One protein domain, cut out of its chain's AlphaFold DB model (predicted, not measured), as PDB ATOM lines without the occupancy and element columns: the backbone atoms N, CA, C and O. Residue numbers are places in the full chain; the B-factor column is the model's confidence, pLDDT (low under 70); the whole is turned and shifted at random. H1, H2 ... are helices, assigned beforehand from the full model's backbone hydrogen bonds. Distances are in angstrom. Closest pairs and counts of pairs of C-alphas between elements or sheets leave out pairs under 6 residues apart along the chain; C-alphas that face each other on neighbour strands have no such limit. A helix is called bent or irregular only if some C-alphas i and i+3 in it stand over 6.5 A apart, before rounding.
ATOM      1  N   ARG A 116     -19.571 -24.611  46.451       55.16
ATOM      2  CA  ARG A 116     -19.437 -24.453  47.908       55.16
ATOM      3  C   ARG A 116     -18.552 -25.538  48.526       55.16
ATOM      4  O   ARG A 116     -17.764 -25.220  49.403       55.16
ATOM      5  N   ARG A 117     -18.651 -26.793  48.064       60.09
ATOM      6  CA  ARG A 117     -17.792 -27.891  48.539       60.09
ATOM      7  C   ARG A 117     -16.341 -27.702  48.124       60.09
ATOM      8  O   ARG A 117     -15.475 -27.913  48.955       60.09
ATOM      9  N   ASP A 118     -16.085 -27.299  46.881       62.06
ATOM     10  CA  ASP A 118     -14.718 -27.055  46.413       62.06
ATOM     11  C   ASP A 118     -14.053 -25.944  47.248       62.06
ATOM     12  O   ASP A 118     -12.992 -26.168  47.820       62.06
ATOM     13  N   ALA A 119     -14.730 -24.805  47.441       62.59
ATOM     14  CA  ALA A 119     -14.209 -23.701  48.254       62.59
ATOM     15  C   ALA A 119     -14.001 -24.069  49.740       62.59
ATOM     16  O   ALA A 119     -13.030 -23.627  50.353       62.59
ATOM     17  N   ASP A 120     -14.882 -24.892  50.318       70.44
ATOM     18  CA  ASP A 120     -14.740 -25.400  51.692       70.44
ATOM     19  C   ASP A 120     -13.512 -26.313  51.834       70.44
ATOM     20  O   ASP A 120     -12.769 -26.216  52.810       70.44
ATOM     21  N   ILE A 121     -13.249 -27.151  50.826       71.31
ATOM     22  CA  ILE A 121     -12.065 -28.015  50.779       71.31
ATOM     23  C   ILE A 121     -10.783 -27.178  50.663       71.31
ATOM     24  O   ILE A 121      -9.798 -27.478  51.334       71.31
ATOM     25  N   GLU A 122     -10.788 -26.109  49.861       71.88
ATOM     26  CA  GLU A 122      -9.643 -25.194  49.747       71.88
ATOM     27  C   GLU A 122      -9.379 -24.431  51.054       71.88
ATOM     28  O   GLU A 122      -8.230 -24.292  51.478       71.88
ATOM     29  N   ALA A 123     -10.436 -23.974  51.732       70.06
ATOM     30  CA  ALA A 123     -10.323 -23.316  53.029       70.06
ATOM     31  C   ALA A 123      -9.767 -24.260  54.107       70.06
ATOM     32  O   ALA A 123      -8.889 -23.863  54.872       70.06
ATOM     33  N   LYS A 124     -10.226 -25.516  54.128       72.44
ATOM     34  CA  LYS A 124      -9.713 -26.574  55.012       72.44
ATOM     35  C   LYS A 124      -8.253 -26.897  54.740       72.44
ATOM     36  O   LYS A 124      -7.463 -26.925  55.679       72.44
ATOM     37  N   ALA A 125      -7.872 -27.019  53.468       74.50
ATOM     38  CA  ALA A 125      -6.476 -27.167  53.083       74.50
ATOM     39  C   ALA A 125      -5.626 -26.009  53.620       74.50
ATOM     40  O   ALA A 125      -4.591 -26.241  54.227       74.50
ATOM     41  N   ARG A 126      -6.093 -24.758  53.527       67.50
ATOM     42  CA  ARG A 126      -5.366 -23.601  54.085       67.50
ATOM     43  C   ARG A 126      -5.236 -23.621  55.610       67.50
ATOM     44  O   ARG A 126      -4.281 -23.065  56.140       67.50
ATOM     45  N   GLN A 127      -6.157 -24.267  56.315       70.69
ATOM     46  CA  GLN A 127      -6.057 -24.499  57.761       70.69
ATOM     47  C   GLN A 127      -5.120 -25.668  58.111       70.69
ATOM     48  O   GLN A 127      -4.905 -25.959  59.287       70.69
ATOM     49  N   GLY A 128      -4.560 -26.334  57.100       72.56
ATOM     50  CA  GLY A 128      -3.728 -27.514  57.239       72.56
ATOM     51  C   GLY A 128      -4.518 -28.819  57.254       72.56
ATOM     52  O   GLY A 128      -3.956 -29.863  57.537       72.56
ATOM     53  N   GLU A 129      -5.818 -28.846  56.987       76.81
ATOM     54  CA  GLU A 129      -6.567 -30.104  56.933       76.81
ATOM     55  C   GLU A 129      -6.403 -30.775  55.559       76.81
ATOM     56  O   GLU A 129      -6.507 -30.124  54.523       76.81
ATOM     57  N   LEU A 130      -6.104 -32.080  55.528       77.31
ATOM     58  CA  LEU A 130      -5.880 -32.783  54.261       77.31
ATOM     59  C   LEU A 130      -7.184 -32.824  53.444       77.31
ATOM     60  O   LEU A 130      -8.218 -33.226  53.986       77.31
ATOM     61  N   PRO A 131      -7.158 -32.454  52.149       77.62
ATOM     62  CA  PRO A 131      -8.355 -32.485  51.322       77.62
ATOM     63  C   PRO A 131      -8.882 -33.926  51.193       77.62
ATOM     64  O   PRO A 131      -8.088 -34.871  51.129       77.62
ATOM     65  N   PRO A 132     -10.209 -34.133  51.121       76.50
ATOM     66  CA  PRO A 132     -10.763 -35.450  50.850       76.50
ATOM     67  C   PRO A 132     -10.385 -35.907  49.429       76.50
ATOM     68  O   PRO A 132     -10.364 -35.090  48.500       76.50
ATOM     69  N   PRO A 133     -10.090 -37.204  49.223       74.75
ATOM     70  CA  PRO A 133      -9.707 -37.712  47.913       74.75
ATOM     71  C   PRO A 133     -10.861 -37.577  46.902       74.75
ATOM     72  O   PRO A 133     -12.012 -37.868  47.240       74.75
ATOM     73  N   PRO A 134     -10.587 -37.164  45.648       75.88
ATOM     74  CA  PRO A 134     -11.597 -37.117  44.597       75.88
ATOM     75  C   PRO A 134     -12.160 -38.512  44.289       75.88
ATOM     76  O   PRO A 134     -11.416 -39.486  44.174       75.88
ATOM     77  N   ASP A 135     -13.478 -38.603  44.098       77.06
ATOM     78  CA  ASP A 135     -14.123 -39.872  43.761       77.06
ATOM     79  C   ASP A 135     -13.814 -40.295  42.313       77.06
ATOM     80  O   ASP A 135     -14.157 -39.611  41.343       77.06
ATOM     81  N   PHE A 136     -13.172 -41.456  42.169       75.38
ATOM     82  CA  PHE A 136     -12.914 -42.117  40.885       75.38
ATOM     83  C   PHE A 136     -13.569 -43.504  40.812       75.38
ATOM     84  O   PHE A 136     -13.062 -44.406  40.135       75.38
ATOM     85  N   SER A 137     -14.707 -43.695  41.486       70.69
ATOM     86  CA  SER A 137     -15.402 -44.988  41.566       70.69
ATOM     87  C   SER A 137     -15.964 -45.466  40.212       70.69
ATOM     88  O   SER A 137     -16.130 -46.662  39.971       70.69
ATOM     89  N   ALA A 138     -16.125 -44.562  39.241       73.62
ATOM     90  CA  ALA A 138     -16.520 -44.915  37.877       73.62
ATOM     91  C   ALA A 138     -15.466 -45.794  37.155       73.62
ATOM     92  O   ALA A 138     -14.266 -45.498  37.227       73.62
ATOM     93  N   PRO A 139     -15.872 -46.837  36.399       72.31
ATOM     94  CA  PRO A 139     -14.947 -47.757  35.721       72.31
ATOM     95  C   PRO A 139     -14.071 -47.060  34.670       72.31
ATOM     96  O   PRO A 139     -12.917 -47.429  34.467       72.31
ATOM     97  N   THR A 140     -14.563 -45.977  34.065       78.00
ATOM     98  CA  THR A 140     -13.812 -45.145  33.110       78.00
ATOM     99  C   THR A 140     -12.599 -44.437  33.736       78.00
ATOM    100  O   THR A 140     -11.702 -43.995  33.013       78.00
ATOM    101  N   HIS A 141     -12.532 -44.356  35.071       79.81
ATOM    102  CA  HIS A 141     -11.445 -43.729  35.826       79.81
ATOM    103  C   HIS A 141     -10.500 -44.748  36.484       79.81
ATOM    104  O   HIS A 141      -9.582 -44.339  37.191       79.81
ATOM    105  N   ALA A 142     -10.663 -46.055  36.231       81.50
ATOM    106  CA  ALA A 142      -9.897 -47.117  36.895       81.50
ATOM    107  C   ALA A 142      -8.371 -46.904  36.842       81.50
ATOM    108  O   ALA A 142      -7.697 -47.009  37.863       81.50
ATOM    109  N   ARG A 143      -7.837 -46.484  35.686       81.62
ATOM    110  CA  ARG A 143      -6.405 -46.173  35.499       81.62
ATOM    111  C   ARG A 143      -5.865 -45.051  36.395       81.62
ATOM    112  O   ARG A 143      -4.666 -44.989  36.635       81.62
ATOM    113  N   PHE A 144      -6.726 -44.157  36.879       83.25
ATOM    114  CA  PHE A 144      -6.333 -43.030  37.729       83.25
ATOM    115  C   PHE A 144      -6.388 -43.363  39.222       83.25
ATOM    116  O   PHE A 144      -5.817 -42.621  40.014       83.25
ATOM    117  N   ARG A 145      -7.011 -44.485  39.614       84.12
ATOM    118  CA  ARG A 145      -7.124 -44.894  41.025       84.12
ATOM    119  C   ARG A 145      -5.775 -45.231  41.645       84.12
ATOM    120  O   ARG A 145      -5.512 -44.799  42.755       84.12
ATOM    121  N   ALA A 146      -4.906 -45.932  40.914       84.38
ATOM    122  CA  ALA A 146      -3.556 -46.245  41.387       84.38
ATOM    123  C   ALA A 146      -2.733 -44.968  41.631       84.38
ATOM    124  O   ALA A 146      -2.078 -44.831  42.659       84.38
ATOM    125  N   LYS A 147      -2.833 -43.990  40.718       85.75
ATOM    126  CA  LYS A 147      -2.176 -42.687  40.879       85.75
ATOM    127  C   LYS A 147      -2.790 -41.877  42.027       85.75
ATOM    128  O   LYS A 147      -2.046 -41.251  42.770       85.75
ATOM    129  N   LEU A 148      -4.115 -41.913  42.203       85.81
ATOM    130  CA  LEU A 148      -4.772 -41.278  43.347       85.81
ATOM    131  C   LEU A 148      -4.298 -41.891  44.670       85.81
ATOM    132  O   LEU A 148      -3.934 -41.146  45.569       85.81
ATOM    133  N   ALA A 149      -4.262 -43.221  44.778       85.56
ATOM    134  CA  ALA A 149      -3.800 -43.909  45.980       85.56
ATOM    135  C   ALA A 149      -2.359 -43.513  46.339       85.56
ATOM    136  O   ALA A 149      -2.088 -43.207  47.493       85.56
ATOM    137  N   ALA A 150      -1.466 -43.412  45.347       86.25
ATOM    138  CA  ALA A 150      -0.101 -42.929  45.565       86.25
ATOM    139  C   ALA A 150      -0.055 -41.482  46.095       86.25
ATOM    140  O   ALA A 150       0.731 -41.184  46.988       86.25
ATOM    141  N   LEU A 151      -0.911 -40.585  45.587       84.50
ATOM    142  CA  LEU A 151      -1.003 -39.215  46.109       84.50
ATOM    143  C   LEU A 151      -1.558 -39.182  47.539       84.50
ATOM    144  O   LEU A 151      -1.056 -38.422  48.357       84.50
ATOM    145  N   VAL A 152      -2.565 -40.000  47.853       85.50
ATOM    146  CA  VAL A 152      -3.141 -40.086  49.207       85.50
ATOM    147  C   VAL A 152      -2.108 -40.616  50.207       85.50
ATOM    148  O   VAL A 152      -1.984 -40.070  51.299       85.50
ATOM    149  N   GLU A 153      -1.323 -41.623  49.821       85.62
ATOM    150  CA  GLU A 153      -0.215 -42.160  50.623       85.62
ATOM    151  C   GLU A 153       0.854 -41.095  50.920       85.62
ATOM    152  O   GLU A 153       1.306 -40.969  52.058       85.62
ATOM    153  N   LEU A 154       1.250 -40.305  49.914       84.56
ATOM    154  CA  LEU A 154       2.218 -39.211  50.084       84.56
ATOM    155  C   LEU A 154       1.653 -38.078  50.951       84.56
ATOM    156  O   LEU A 154       2.341 -37.574  51.836       84.56
ATOM    157  N   ALA A 155       0.381 -37.728  50.752       83.56
ATOM    158  CA  ALA A 155      -0.317 -36.739  51.565       83.56
ATOM    159  C   ALA A 155      -0.426 -37.172  53.038       83.56
ATOM    160  O   ALA A 155      -0.229 -36.356  53.935       83.56
ATOM    161  N   GLY A 156      -0.667 -38.462  53.299       82.25
ATOM    162  CA  GLY A 156      -0.678 -39.032  54.649       82.25
ATOM    163  C   GLY A 156       0.688 -39.001  55.344       82.25
ATOM    164  O   GLY A 156       0.745 -38.846  56.561       82.25
ATOM    165  N   LYS A 157       1.784 -39.086  54.581       84.75
ATOM    166  CA  LYS A 157       3.168 -38.960  55.079       84.75
ATOM    167  C   LYS A 157       3.637 -37.510  55.232       84.75
ATOM    168  O   LYS A 157       4.781 -37.303  55.618       84.75
ATOM    169  N   ALA A 158       2.779 -36.534  54.927       82.06
ATOM    170  CA  ALA A 158       3.134 -35.118  54.843       82.06
ATOM    171  C   ALA A 158       4.312 -34.835  53.885       82.06
ATOM    172  O   ALA A 158       5.072 -33.892  54.075       82.06
ATOM    173  N   ASP A 159       4.454 -35.631  52.820       85.19
ATOM    174  CA  ASP A 159       5.562 -35.505  51.873       85.19
ATOM    175  C   ASP A 159       5.218 -34.517  50.740       85.19
ATOM    176  O   ASP A 159       4.797 -34.893  49.641       85.19
ATOM    177  N   ALA A 160       5.366 -33.216  51.012       82.25
ATOM    178  CA  ALA A 160       5.068 -32.158  50.038       82.25
ATOM    179  C   ALA A 160       5.955 -32.245  48.779       82.25
ATOM    180  O   ALA A 160       5.490 -31.999  47.659       82.25
ATOM    181  N   THR A 161       7.221 -32.638  48.945       84.12
ATOM    182  CA  THR A 161       8.192 -32.760  47.850       84.12
ATOM    183  C   THR A 161       7.807 -33.870  46.874       84.12
ATOM    184  O   THR A 161       7.759 -33.629  45.666       84.12
ATOM    185  N   GLY A 162       7.467 -35.065  47.363       84.88
ATOM    186  CA  GLY A 162       7.035 -36.170  46.512       84.88
ATOM    187  C   GLY A 162       5.687 -35.908  45.860       84.88
ATOM    188  O   GLY A 162       5.518 -36.261  44.695       84.88
ATOM    189  N   LEU A 163       4.758 -35.213  46.529       85.25
ATOM    190  CA  LEU A 163       3.512 -34.769  45.894       85.25
ATOM    191  C   LEU A 163       3.784 -33.868  44.681       85.25
ATOM    192  O   LEU A 163       3.218 -34.104  43.609       85.25
ATOM    193  N   ARG A 164       4.671 -32.871  44.814       84.62
ATOM    194  CA  ARG A 164       5.076 -31.983  43.707       84.62
ATOM    195  C   ARG A 164       5.817 -32.729  42.597       84.62
ATOM    196  O   ARG A 164       5.622 -32.409  41.425       84.62
ATOM    197  N   ALA A 165       6.610 -33.739  42.953       87.44
ATOM    198  CA  ALA A 165       7.380 -34.538  42.006       87.44
ATOM    199  C   ALA A 165       6.517 -35.431  41.100       87.44
ATOM    200  O   ALA A 165       7.005 -35.870  40.062       87.44
ATOM    201  N   VAL A 166       5.246 -35.708  41.438       83.06
ATOM    202  CA  VAL A 166       4.364 -36.516  40.580       83.06
ATOM    203  C   VAL A 166       3.938 -35.713  39.341       83.06
ATOM    204  O   VAL A 166       3.127 -34.784  39.456       83.06
ATOM    205  N   PRO A 167       4.370 -36.100  38.120       82.00
ATOM    206  CA  PRO A 167       3.929 -35.430  36.909       82.00
ATOM    207  C   PRO A 167       2.473 -35.810  36.599       82.00
ATOM    208  O   PRO A 167       2.096 -36.986  36.440       82.00
ATOM    209  N   ILE A 168       1.626 -34.788  36.500       85.25
ATOM    210  CA  ILE A 168       0.217 -34.902  36.125       85.25
ATOM    211  C   ILE A 168      -0.017 -33.946  34.963       85.25
ATOM    212  O   ILE A 168       0.153 -32.745  35.119       85.25
ATOM    213  N   ASN A 169      -0.423 -34.478  33.807       85.50
ATOM    214  CA  ASN A 169      -0.777 -33.662  32.649       85.50
ATOM    215  C   ASN A 169      -2.288 -33.334  32.676       85.50
ATOM    216  O   ASN A 169      -3.097 -34.242  32.442       85.50
ATOM    217  N   PRO A 170      -2.710 -32.088  32.963       83.31
ATOM    218  CA  PRO A 170      -4.107 -31.728  33.220       83.31
ATOM    219  C   PRO A 170      -4.952 -31.558  31.935       83.31
ATOM    220  O   PRO A 170      -5.713 -30.604  31.789       83.31
ATOM    221  N   VAL A 171      -4.884 -32.516  31.006       80.31
ATOM    222  CA  VAL A 171      -5.576 -32.464  29.697       80.31
ATOM    223  C   VAL A 171      -7.062 -32.840  29.740       80.31
ATOM    224  O   VAL A 171      -7.803 -32.595  28.792       80.31
ATOM    225  N   SER A 172      -7.529 -33.470  30.819       79.88
ATOM    226  CA  SER A 172      -8.924 -33.915  30.961       79.88
ATOM    227  C   SER A 172      -9.390 -33.853  32.416       79.88
ATOM    228  O   SER A 172      -8.587 -33.623  33.319       79.88
ATOM    229  N   SER A 173     -10.694 -34.026  32.657       80.69
ATOM    230  CA  SER A 173     -11.305 -33.807  33.974       80.69
ATOM    231  C   SER A 173     -10.677 -34.645  35.098       80.69
ATOM    232  O   SER A 173     -10.503 -34.129  36.197       80.69
ATOM    233  N   SER A 174     -10.278 -35.899  34.842       82.69
ATOM    234  CA  SER A 174      -9.665 -36.760  35.872       82.69
ATOM    235  C   SER A 174      -8.234 -36.337  36.239       82.69
ATOM    236  O   SER A 174      -7.977 -36.122  37.421       82.69
ATOM    237  N   PRO A 175      -7.304 -36.137  35.281       83.31
ATOM    238  CA  PRO A 175      -6.002 -35.532  35.568       83.31
ATOM    239  C   PRO A 175      -6.092 -34.140  36.208       83.31
ATOM    240  O   PRO A 175      -5.305 -33.842  37.098       83.31
ATOM    241  N   LYS A 176      -7.073 -33.308  35.825       85.00
ATOM    242  CA  LYS A 176      -7.319 -32.009  36.477       85.00
ATOM    243  C   LYS A 176      -7.695 -32.163  37.954       85.00
ATOM    244  O   LYS A 176      -7.192 -31.410  38.781       85.00
ATOM    245  N   ALA A 177      -8.531 -33.145  38.294       85.19
ATOM    246  CA  ALA A 177      -8.896 -33.431  39.683       85.19
ATOM    247  C   ALA A 177      -7.711 -33.966  40.511       85.19
ATOM    248  O   ALA A 177      -7.567 -33.594  41.671       85.19
ATOM    249  N   LEU A 178      -6.830 -34.780  39.915       85.31
ATOM    250  CA  LEU A 178      -5.591 -35.224  40.570       85.31
ATOM    251  C   LEU A 178      -4.630 -34.056  40.838       85.31
ATOM    252  O   LEU A 178      -4.063 -33.980  41.923       85.31
ATOM    253  N   ALA A 179      -4.459 -33.149  39.868       86.31
ATOM    254  CA  ALA A 179      -3.623 -31.960  40.034       86.31
ATOM    255  C   ALA A 179      -4.160 -31.063  41.160       86.31
ATOM    256  O   ALA A 179      -3.423 -30.744  42.084       86.31
ATOM    257  N   ARG A 180      -5.473 -30.791  41.160       85.69
ATOM    258  CA  ARG A 180      -6.148 -30.060  42.245       85.69
ATOM    259  C   ARG A 180      -5.910 -30.706  43.609       85.69
ATOM    260  O   ARG A 180      -5.540 -30.014  44.545       85.69
ATOM    261  N   TYR A 181      -6.089 -32.024  43.724       87.19
ATOM    262  CA  TYR A 181      -5.832 -32.739  44.978       87.19
ATOM    263  C   TYR A 181      -4.378 -32.584  45.443       87.19
ATOM    264  O   TYR A 181      -4.147 -32.295  46.613       87.19
ATOM    265  N   ARG A 182      -3.408 -32.725  44.529       88.19
ATOM    266  CA  ARG A 182      -1.982 -32.517  44.817       88.19
ATOM    267  C   ARG A 182      -1.726 -31.109  45.351       88.19
ATOM    268  O   ARG A 182      -1.097 -30.976  46.394       88.19
ATOM    269  N   ASP A 183      -2.204 -30.086  44.651       86.69
ATOM    270  CA  ASP A 183      -1.945 -28.687  45.009       86.69
ATOM    271  C   ASP A 183      -2.535 -28.349  46.388       86.69
ATOM    272  O   ASP A 183      -1.892 -27.689  47.199       86.69
ATOM    273  N   LEU A 184      -3.718 -28.886  46.694       85.19
ATOM    274  CA  LEU A 184      -4.364 -28.717  47.995       85.19
ATOM    275  C   LEU A 184      -3.688 -29.508  49.114       85.19
ATOM    276  O   LEU A 184      -3.569 -28.999  50.223       85.19
ATOM    277  N   ALA A 185      -3.225 -30.728  48.844       84.19
ATOM    278  CA  ALA A 185      -2.488 -31.519  49.823       84.19
ATOM    279  C   ALA A 185      -1.145 -30.862  50.170       84.19
ATOM    280  O   ALA A 185      -0.793 -30.776  51.341       84.19
ATOM    281  N   VAL A 186      -0.434 -30.338  49.168       87.06
ATOM    282  CA  VAL A 186       0.799 -29.566  49.363       87.06
ATOM    283  C   VAL A 186       0.525 -28.316  50.194       87.06
ATOM    284  O   VAL A 186       1.190 -28.115  51.202       87.06
ATOM    285  N   LEU A 187      -0.496 -27.532  49.835       84.62
ATOM    286  CA  LEU A 187      -0.870 -26.327  50.576       84.62
ATOM    287  C   LEU A 187      -1.248 -26.640  52.032       84.62
ATOM    288  O   LEU A 187      -0.889 -25.887  52.931       84.62
ATOM    289  N   ALA A 188      -1.920 -27.769  52.279       85.00
ATOM    290  CA  ALA A 188      -2.240 -28.225  53.627       85.00
ATOM    291  C   ALA A 188      -1.006 -28.629  54.436       85.00
ATOM    292  O   ALA A 188      -0.912 -28.298  55.616       85.00
ATOM    293  N   ILE A 189      -0.050 -29.317  53.815       86.38
ATOM    294  CA  ILE A 189       1.207 -29.683  54.469       86.38
ATOM    295  C   ILE A 189       2.019 -28.422  54.778       86.38
ATOM    296  O   ILE A 189       2.394 -28.220  55.926       86.38
ATOM    297  N   GLU A 190       2.200 -27.527  53.805       85.81
ATOM    298  CA  GLU A 190       2.933 -26.267  53.991       85.81
ATOM    299  C   GLU A 190       2.286 -25.384  55.075       85.81
ATOM    300  O   GLU A 190       2.990 -24.788  55.891       85.81
ATOM    301  N   ALA A 191       0.950 -25.340  55.147       85.19
ATOM    302  CA  ALA A 191       0.228 -24.630  56.202       85.19
ATOM    303  C   ALA A 191       0.420 -25.261  57.594       85.19
ATOM    304  O   ALA A 191       0.473 -24.534  58.588       85.19
ATOM    305  N   ARG A 192       0.541 -26.596  57.684       80.81
ATOM    306  CA  ARG A 192       0.893 -27.284  58.938       80.81
ATOM    307  C   ARG A 192       2.322 -26.978  59.356       80.81
ATOM    308  O   ARG A 192       2.531 -26.627  60.510       80.81
ATOM    309  N   GLU A 193       3.274 -27.098  58.436       80.94
ATOM    310  CA  GLU A 193       4.695 -26.886  58.726       80.94
ATOM    311  C   GLU A 193       5.002 -25.431  59.084       80.94
ATOM    312  O   GLU A 193       5.797 -25.183  59.975       80.94
ATOM    313  N   SER A 194       4.311 -24.465  58.473       75.25
ATOM    314  CA  SER A 194       4.459 -23.042  58.819       75.25
ATOM    315  C   SER A 194       3.876 -22.678  60.192       75.25
ATOM    316  O   SER A 194       4.112 -21.579  60.689       75.25
ATOM    317  N   ARG A 195       3.044 -23.554  60.774       66.81
ATOM    318  CA  ARG A 195       2.382 -23.348  62.071       66.81
ATOM    319  C   ARG A 195       3.051 -24.125  63.212       66.81
ATOM    320  O   ARG A 195       2.792 -23.792  64.370       66.81
TER     321      ARG A 195
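What this domain is: This is residues 116 to 195 of the 196 residues of an uncharacterized protein of Paracoccus yeei (UniProt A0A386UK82). The longest helix, H4, is the core: H2 runs beside it, short H3 packs on its residues 182 to 190, and H1 slants away from its residues 184 to 191. The printed part has 80 residues, four named helices, H1 to H4 in order, and no named strand; it is all helix and compact, with radius of gyration of the C-alphas 12.2 A and spans of 39 by 29 by 19 A.

Where its parts are: H1, residues 116 to 126, begins with C-alpha 116 at (-19.437, -24.453, 47.908). H2, residues 139 to 156, 25.3 A, is irregular: C-alphas 140 and 143 are 7.9 A apart. H3 is residues 160 to 165. H4, residues 173 to 193, 30.3 A, ends with C-alpha 193 at (4.695, -26.886, 58.726).

How they stand to each other: H2 touches H4 at a shallow tilt of 9 degrees, the same way; closest are C-alphas 155 and 185, 5.9 A. H1 and H3 are apart. O i to N i+4 pairs are within hydrogen-bond range throughout H1, H3 and H4, and in 9 of 14 in H2.

The domain as a whole: The printed part has no cut. The link H1 to H2 is long. Residues 116 to 119, 126 and 195 have pLDDT under 70.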